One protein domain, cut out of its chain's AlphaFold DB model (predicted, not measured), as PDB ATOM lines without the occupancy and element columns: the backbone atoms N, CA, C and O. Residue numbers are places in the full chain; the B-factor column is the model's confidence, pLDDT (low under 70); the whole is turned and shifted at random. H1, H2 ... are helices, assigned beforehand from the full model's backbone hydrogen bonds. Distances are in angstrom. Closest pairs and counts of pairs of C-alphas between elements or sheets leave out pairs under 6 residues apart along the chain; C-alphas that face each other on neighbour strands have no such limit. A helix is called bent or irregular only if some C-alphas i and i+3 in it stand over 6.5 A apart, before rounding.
ATOM      1  N   MET A   1      39.974  -0.810  73.386       55.75
ATOM      2  CA  MET A   1      39.536  -0.654  74.792       55.75
ATOM      3  C   MET A   1      39.672   0.816  75.195       55.75
ATOM      4  O   MET A   1      40.793   1.247  75.438       55.75
ATOM      5  N   PRO A   2      38.583   1.607  75.186       74.75
ATOM      6  CA  PRO A   2      38.620   3.058  75.442       74.75
ATOM      7  C   PRO A   2      38.934   3.428  76.902       74.75
ATOM      8  O   PRO A   2      39.532   4.469  77.159       74.75
ATOM      9  N   ASP A   3      38.598   2.550  77.844       82.12
ATOM     10  CA  ASP A   3      38.758   2.782  79.284       82.12
ATOM     11  C   ASP A   3      40.233   2.933  79.709       82.12
ATOM     12  O   ASP A   3      40.615   3.849  80.434       82.12
ATOM     13  N   PHE A   4      41.110   2.112  79.126       77.38
ATOM     14  CA  PHE A   4      42.554   2.166  79.365       77.38
ATOM     15  C   PHE A   4      43.189   3.486  78.893       77.38
ATOM     16  O   PHE A   4      44.092   4.029  79.536       77.38
ATOM     17  N   VAL A   5      42.701   4.036  77.778       82.62
ATOM     18  CA  VAL A   5      43.158   5.333  77.251       82.62
ATOM     19  C   VAL A   5      42.719   6.468  78.178       82.62
ATOM     20  O   VAL A   5      43.493   7.385  78.446       82.62
ATOM     21  N   ALA A   6      41.507   6.386  78.731       80.50
ATOM     22  CA  ALA A   6      41.033   7.347  79.721       80.50
ATOM     23  C   ALA A   6      41.864   7.290  81.015       80.50
ATOM     24  O   ALA A   6      42.293   8.333  81.512       80.50
ATOM     25  N   ALA A   7      42.163   6.087  81.515       85.56
ATOM     26  CA  ALA A   7      42.958   5.891  82.726       85.56
ATOM     27  C   ALA A   7      44.413   6.367  82.564       85.56
ATOM     28  O   ALA A   7      44.938   7.083  83.417       85.56
ATOM     29  N   SER A   8      45.057   6.033  81.442       80.75
ATOM     30  CA  SER A   8      46.424   6.481  81.139       80.75
ATOM     31  C   SER A   8      46.512   7.998  80.961       80.75
ATOM     32  O   SER A   8      47.446   8.625  81.463       80.75
ATOM     33  N   LEU A   9      45.507   8.622  80.338       84.38
ATOM     34  CA  LEU A   9      45.444  10.075  80.205       84.38
ATOM     35  C   LEU A   9      45.195  10.766  81.551       84.38
ATOM     36  O   LEU A   9      45.823  11.787  81.833       84.38
ATOM     37  N   ALA A  10      44.321  10.215  82.396       81.81
ATOM     38  CA  ALA A  10      44.086  10.725  83.744       81.81
ATOM     39  C   ALA A  10      45.359  10.648  84.603       81.81
ATOM     40  O   ALA A  10      45.724  11.632  85.244       81.81
ATOM     41  N   SER A  11      46.079   9.525  84.544       79.25
ATOM     42  CA  SER A  11      47.356   9.342  85.240       79.25
ATOM     43  C   SER A  11      48.432  10.315  84.740       79.25
ATOM     44  O   SER A  11      49.092  10.970  85.544       79.25
ATOM     45  N   ALA A  12      48.549  10.515  83.423       82.69
ATOM     46  CA  ALA A  12      49.490  11.476  82.847       82.69
ATOM     47  C   ALA A  12      49.193  12.925  83.273       82.69
ATOM     48  O   ALA A  12      50.106  13.677  83.615       82.69
ATOM     49  N   VAL A  13      47.913  13.319  83.289       82.06
ATOM     50  CA  VAL A  13      47.485  14.645  83.764       82.06
ATOM     51  C   VAL A  13      47.782  14.811  85.253       82.06
ATOM     52  O   VAL A  13      48.277  15.862  85.657       82.06
ATOM     53  N   PHE A  14      47.529  13.779  86.055       80.88
ATOM     54  CA  PHE A  14      47.823  13.790  87.484       80.88
ATOM     55  C   PHE A  14      49.327  13.938  87.756       80.88
ATOM     56  O   PHE A  14      49.728  14.812  88.521       80.88
ATOM     57  N   CYS A  15      50.172  13.173  87.061       81.69
ATOM     58  CA  CYS A  15      51.626  13.304  87.162       81.69
ATOM     59  C   CYS A  15      52.107  14.710  86.785       81.69
ATOM     60  O   CYS A  15      52.904  15.296  87.516       81.69
ATOM     61  N   LEU A  16      51.595  15.293  85.696       79.25
ATOM     62  CA  LEU A  16      51.939  16.666  85.312       79.25
ATOM     63  C   LEU A  16      51.513  17.697  86.361       79.25
ATOM     64  O   LEU A  16      52.266  18.632  86.627       79.25
ATOM     65  N   ALA A  17      50.342  17.524  86.975       80.94
ATOM     66  CA  ALA A  17      49.870  18.406  88.037       80.94
ATOM     67  C   ALA A  17      50.791  18.356  89.267       80.94
ATOM     68  O   ALA A  17      51.158  19.404  89.796       80.94
ATOM     69  N   ILE A  18      51.226  17.159  89.676       82.62
ATOM     70  CA  ILE A  18      52.172  16.989  90.787       82.62
ATOM     71  C   ILE A  18      53.527  17.618  90.453       82.62
ATOM     72  O   ILE A  18      54.070  18.339  91.283       82.62
ATOM     73  N   ILE A  19      54.058  17.410  89.243       80.38
ATOM     74  CA  ILE A  19      55.329  18.011  88.802       80.38
ATOM     75  C   ILE A  19      55.245  19.543  88.823       80.38
ATOM     76  O   ILE A  19      56.140  20.200  89.356       80.38
ATOM     77  N   ALA A  20      54.158  20.115  88.297       78.12
ATOM     78  CA  ALA A  20      53.932  21.558  88.302       78.12
ATOM     79  C   ALA A  20      53.819  22.114  89.729       78.12
ATOM     80  O   ALA A  20      54.460  23.114  90.050       78.12
ATOM     81  N   LEU A  21      53.066  21.445  90.605       79.69
ATOM     82  CA  LEU A  21      52.928  21.841  92.007       79.69
ATOM     83  C   LEU A  21      54.264  21.757  92.754       79.69
ATOM     84  O   LEU A  21      54.571  22.633  93.561       79.69
ATOM     85  N   ASN A  22      55.087  20.751  92.454       79.56
ATOM     86  CA  ASN A  22      56.415  20.597  93.043       79.56
ATOM     87  C   ASN A  22      57.352  21.722  92.590       79.56
ATOM     88  O   ASN A  22      58.018  22.339  93.416       79.56
ATOM     89  N   ALA A  23      57.344  22.056  91.297       74.56
ATOM     90  CA  ALA A  23      58.110  23.173  90.753       74.56
ATOM     91  C   ALA A  23      57.674  24.521  91.350       74.56
ATOM     92  O   ALA A  23      58.528  25.320  91.728       74.56
ATOM     93  N   LEU A  24      56.366  24.752  91.496       70.50
ATOM     94  CA  LEU A  24      55.810  25.956  92.125       70.50
ATOM     95  C   LEU A  24      56.162  26.043  93.611       70.50
ATOM     96  O   LEU A  24      56.550  27.105  94.083       70.50
ATOM     97  N   THR A  25      56.085  24.930  94.338       73.81
ATOM     98  CA  THR A  25      56.485  24.866  95.752       73.81
ATOM     99  C   THR A  25      57.979  25.130  95.903       73.81
ATOM    100  O   THR A  25      58.398  25.893  96.768       73.81
ATOM    101  N   ARG A  26      58.796  24.543  95.025       71.00
ATOM    102  CA  ARG A  26      60.243  24.757  95.005       71.00
ATOM    103  C   ARG A  26      60.579  26.206  94.673       71.00
ATOM    104  O   ARG A  26      61.451  26.758  95.325       71.00
ATOM    105  N   LEU A  27      59.849  26.842  93.758       64.31
ATOM    106  CA  LEU A  27      59.976  28.275  93.503       64.31
ATOM    107  C   LEU A  27      59.570  29.111  94.718       64.31
ATOM    108  O   LEU A  27      60.294  30.025  95.087       64.31
ATOM    109  N   ALA A  28      58.444  28.796  95.356       66.94
ATOM    110  CA  ALA A  28      57.965  29.514  96.535       66.94
ATOM    111  C   ALA A  28      58.963  29.427  97.703       66.94
ATOM    112  O   ALA A  28      59.141  30.393  98.437       66.94
ATOM    113  N   LEU A  29      59.654  28.291  97.834       68.31
ATOM    114  CA  LEU A  29      60.719  28.073  98.816       68.31
ATOM    115  C   LEU A  29      62.073  28.662  98.392       68.31
ATOM    116  O   LEU A  29      62.883  28.991  99.252       68.31
ATOM    117  N   GLN A  30      62.331  28.802  97.090       63.56
ATOM    118  CA  GLN A  30      63.543  29.430  96.552       63.56
ATOM    119  C   GLN A  30      63.425  30.955  96.444       63.56
ATOM    120  O   GLN A  30      64.447  31.626  96.461       63.56
ATOM    121  N   ALA A  31      62.217  31.516  96.399       56.41
ATOM    122  CA  ALA A  31      61.960  32.956  96.407       56.41
ATOM    123  C   ALA A  31      62.591  33.713  97.600       56.41
ATOM    124  O   ALA A  31      63.069  34.821  97.379       56.41
ATOM    125  N   PRO A  32      62.682  33.156  98.826       58.69
ATOM    126  CA  PRO A  32      63.441  33.793  99.906       58.69
ATOM    127  C   PRO A  32      64.976  33.630  99.820       58.69
ATOM    128  O   PRO A  32      65.672  34.262 100.609       58.69
ATOM    129  N   PHE A  33      65.520  32.809  98.905       54.03
ATOM    130  CA  PHE A  33      66.955  32.455  98.845       54.03
ATOM    131  C   PHE A  33      67.606  32.555  97.449       54.03
ATOM    132  O   PHE A  33      68.755  32.142  97.282       54.03
ATOM    133  N   ALA A  34      66.912  33.058  96.426       52.56
ATOM    134  CA  ALA A  34      67.451  33.103  95.070       52.56
ATOM    135  C   ALA A  34      68.376  34.326  94.881       52.56
ATOM    136  O   ALA A  34      67.916  35.452  95.062       52.56
ATOM    137  N   PRO A  35      69.654  34.128  94.492       54.56
ATOM    138  CA  PRO A  35      70.547  35.213  94.090       54.56
ATOM    139  C   PRO A  35      69.979  35.919  92.850       54.56
ATOM    140  O   PRO A  35      69.409  35.247  91.983       54.56
ATOM    141  N   ASP A  36      70.165  37.239  92.757       55.94
ATOM    142  CA  ASP A  36      69.524  38.177  91.813       55.94
ATOM    143  C   ASP A  36      69.316  37.662  90.369       55.94
ATOM    144  O   ASP A  36      68.267  37.895  89.774       55.94
ATOM    145  N   GLY A  37      70.231  36.855  89.818       53.84
ATOM    146  CA  GLY A  37      70.158  36.370  88.432       53.84
ATOM    147  C   GLY A  37      69.113  35.284  88.115       53.84
ATOM    148  O   GLY A  37      68.814  35.058  86.942       53.84
ATOM    149  N   LEU A  38      68.534  34.593  89.109       52.88
ATOM    150  CA  LEU A  38      67.455  33.611  88.869       52.88
ATOM    151  C   LEU A  38      66.054  34.245  88.917       52.88
ATOM    152  O   LEU A  38      65.099  33.678  88.375       52.88
ATOM    153  N   ALA A  39      65.947  35.405  89.569       53.97
ATOM    154  CA  ALA A  39      64.704  36.128  89.805       53.97
ATOM    155  C   ALA A  39      64.250  36.935  88.583       53.97
ATOM    156  O   ALA A  39      63.049  37.092  88.377       53.97
ATOM    157  N   GLU A  40      65.180  37.404  87.746       54.84
ATOM    158  CA  GLU A  40      64.817  38.340  86.681       54.84
ATOM    159  C   GLU A  40      64.009  37.684  85.554       54.84
ATOM    160  O   GLU A  40      63.045  38.285  85.095       54.84
ATOM    161  N   ASN A  41      64.323  36.453  85.121       57.28
ATOM    162  CA  ASN A  41      63.584  35.817  84.011       57.28
ATOM    163  C   ASN A  41      63.564  34.276  84.008       57.28
ATOM    164  O   ASN A  41      62.795  33.682  83.253       57.28
ATOM    165  N   GLY A  42      64.369  33.597  84.832       61.25
ATOM    166  CA  GLY A  42      64.610  32.156  84.699       61.25
ATOM    167  C   GLY A  42      63.351  31.302  84.874       61.25
ATOM    168  O   GLY A  42      63.002  30.514  84.001       61.25
ATOM    169  N   PHE A  43      62.610  31.472  85.968       65.31
ATOM    170  CA  PHE A  43      61.434  30.630  86.208       65.31
ATOM    171  C   PHE A  43      60.279  30.907  85.242       65.31
ATOM    172  O   PHE A  43      59.615  29.974  84.796       65.31
ATOM    173  N   LEU A  44      60.048  32.172  84.887       65.44
ATOM    174  CA  LEU A  44      58.977  32.538  83.961       65.44
ATOM    175  C   LEU A  44      59.285  32.048  82.538       65.44
ATOM    176  O   LEU A  44      58.395  31.571  81.838       65.44
ATOM    177  N   GLN A  45      60.553  32.106  82.132       66.81
ATOM    178  CA  GLN A  45      60.996  31.710  80.801       66.81
ATOM    179  C   GLN A  45      61.124  30.185  80.673       66.81
ATOM    180  O   GLN A  45      60.576  29.611  79.734       66.81
ATOM    181  N   TYR A  46      61.742  29.503  81.643       65.75
ATOM    182  CA  TYR A  46      61.831  28.037  81.646       65.75
ATOM    183  C   TYR A  46      60.489  27.376  81.978       65.75
ATOM    184  O   TYR A  46      60.102  26.415  81.315       65.75
ATOM    185  N   GLY A  47      59.740  27.902  82.950       67.25
ATOM    186  CA  GLY A  47      58.399  27.423  83.287       67.25
ATOM    187  C   GLY A  47      57.394  27.685  82.166       67.25
ATOM    188  O   GLY A  47      56.616  26.798  81.819       67.25
ATOM    189  N   GLY A  48      57.464  28.860  81.533       73.56
ATOM    190  CA  GLY A  48      56.666  29.206  80.359       73.56
ATOM    191  C   GLY A  48      56.981  28.316  79.158       73.56
ATOM    192  O   GLY A  48      56.058  27.788  78.544       73.56
ATOM    193  N   ALA A  49      58.262  28.070  78.869       75.62
ATOM    194  CA  ALA A  49      58.683  27.161  77.802       75.62
ATOM    195  C   ALA A  49      58.221  25.716  78.057       75.62
ATOM    196  O   ALA A  49      57.722  25.061  77.141       75.62
ATOM    197  N   LEU A  50      58.314  25.235  79.301       71.44
ATOM    198  CA  LEU A  50      57.863  23.894  79.676       71.44
ATOM    199  C   LEU A  50      56.334  23.758  79.579       71.44
ATOM    200  O   LEU A  50      55.827  22.761  79.063       71.44
ATOM    201  N   ALA A  51      55.589  24.776  80.021       75.69
ATOM    202  CA  ALA A  51      54.135  24.820  79.899       75.69
ATOM    203  C   ALA A  51      53.688  24.916  78.431       75.69
ATOM    204  O   ALA A  51      52.747  24.232  78.022       75.69
ATOM    205  N   LEU A  52      54.381  25.705  77.606       78.69
ATOM    206  CA  LEU A  52      54.145  25.786  76.163       78.69
ATOM    207  C   LEU A  52      54.416  24.446  75.478       78.69
ATOM    208  O   LEU A  52      53.547  23.955  74.767       78.69
ATOM    209  N   ALA A  53      55.552  23.804  75.743       77.00
ATOM    210  CA  ALA A  53      55.863  22.485  75.195       77.00
ATOM    211  C   ALA A  53      54.850  21.413  75.639       77.00
ATOM    212  O   ALA A  53      54.391  20.602  74.835       77.00
ATOM    213  N   GLY A  54      54.431  21.434  76.908       76.12
ATOM    214  CA  GLY A  54      53.407  20.523  77.418       76.12
ATOM    215  C   GLY A  54      52.031  20.760  76.789       76.12
ATOM    216  O   GLY A  54      51.326  19.808  76.452       76.12
ATOM    217  N   THR A  55      51.635  22.018  76.588       75.50
ATOM    218  CA  THR A  55      50.340  22.366  75.977       75.50
ATOM    219  C   THR A  55      50.301  22.085  74.478       75.50
ATOM    220  O   THR A  55      49.277  21.598  73.992       75.50
ATOM    221  N   THR A  56      51.393  22.319  73.747       78.56
ATOM    222  CA  THR A  56      51.502  21.964  72.325       78.56
ATOM    223  C   THR A  56      51.489  20.452  72.138       78.56
ATOM    224  O   THR A  56      50.711  19.958  71.325       78.56
ATOM    225  N   TYR A  57      52.229  19.703  72.959       67.62
ATOM    226  CA  TYR A  57      52.196  18.240  72.957       67.62
ATOM    227  C   TYR A  57      50.802  17.697  73.303       67.62
ATOM    228  O   TYR A  57      50.283  16.811  72.622       67.62
ATOM    229  N   ARG A  58      50.126  18.276  74.305       67.94
ATOM    230  CA  ARG A  58      48.747  17.908  74.667       67.94
ATOM    231  C   ARG A  58      47.747  18.224  73.554       67.94
ATOM    232  O   ARG A  58      46.790  17.479  73.379       67.94
ATOM    233  N   ARG A  59      47.932  19.317  72.809       69.75
ATOM    234  CA  ARG A  59      47.092  19.635  71.643       69.75
ATOM    235  C   ARG A  59      47.348  18.669  70.495       69.75
ATOM    236  O   ARG A  59      46.384  18.130  69.966       69.75
ATOM    237  N   ALA A  60      48.609  18.393  70.175       69.81
ATOM    238  CA  ALA A  60      48.986  17.439  69.136       69.81
ATOM    239  C   ALA A  60      48.423  16.035  69.420       69.81
ATOM    240  O   ALA A  60      47.836  15.406  68.548       69.81
ATOM    241  N   THR A  61      48.496  15.590  70.674       66.62
ATOM    242  CA  THR A  61      47.959  14.290  71.114       66.62
ATOM    243  C   THR A  61      46.437  14.263  71.305       66.62
ATOM    244  O   THR A  61      45.859  13.182  71.360       66.62
TER     245      THR A  61
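Overview. This is residues 1 to 61 of the 70 residues of an uncharacterized protein of Methylorubrum extorquens DSM 13060 (UniProt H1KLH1). Two long helices, H1 and H3, run side by side in opposite ways with a gap between them, like a long, loosely closed U, and the short helix H2 sits in the turn that joins them at one end. H1 is the longer arm, and its residues 2 to 12 stand free, with no C-alpha 8 or more residues away along the chain within 10 A of them. The printed part has 61 residues with three named helices, in the order H1, H2, H3, and no named strand; the class is all helix. The whole is only just loose, close to extended, with a radius of gyration of the C-alphas of 15.2 A, and it is a rod that spans 52 by 21 by 7 A.

Along the chain. The printed part begins at Met 1, the chain's first residue. H1 holds residues 2 to 30, from C-alpha 2 at (38.620, 3.058, 75.442) to C-alpha 30 at (63.543, 29.430, 96.552), and is 42.0 A long from first to last C-alpha. After a tight link of 5 residues comes H2, residues 36 to 39. A second tight link, of 2 residues, leads to H3, residues 42 to 61, which is 27.9 A long from first to last C-alpha and ends with C-alpha 61 at (47.959, 14.290, 71.114). None of the three helices is bent or irregular.

Arrangement. H1 and H3 are close but not clearly touching, with 1 pair of C-alphas within 8 A. Their closest C-alphas are those of Leu 27 and Phe 43, 7.8 A apart. The two helices run opposite ways at a shallow tilt of 5 degrees, and their centres are 13.4 A apart. H1 and H2 are apart, though they follow each other in the chain. H2 and H3 meet only through their link. In H1 and H3 every pair of O of residue i and N of residue i+4 is within hydrogen-bond range. H2, with 4 residues, is too short for such a pair; its 1 pair of O of residue i and N of residue i+3 is within range.

Size, cuts and confidence. The two C-alphas farthest apart are those of Met 1 and Asp 36, 51.9 A. Residues 1 to 12, of which 2 to 12 belong to H1, stand free, and so do residues 32 to 37. The body without them has 43 residues and spans 34 by 21 by 6 A. The printed part has no cut, and neither link is long. The mean pLDDT of the printed part is 70.9; it is under 70 at residue 1, residues 27 to 47 and residues 57 to 61, and H2 has a mean of 54.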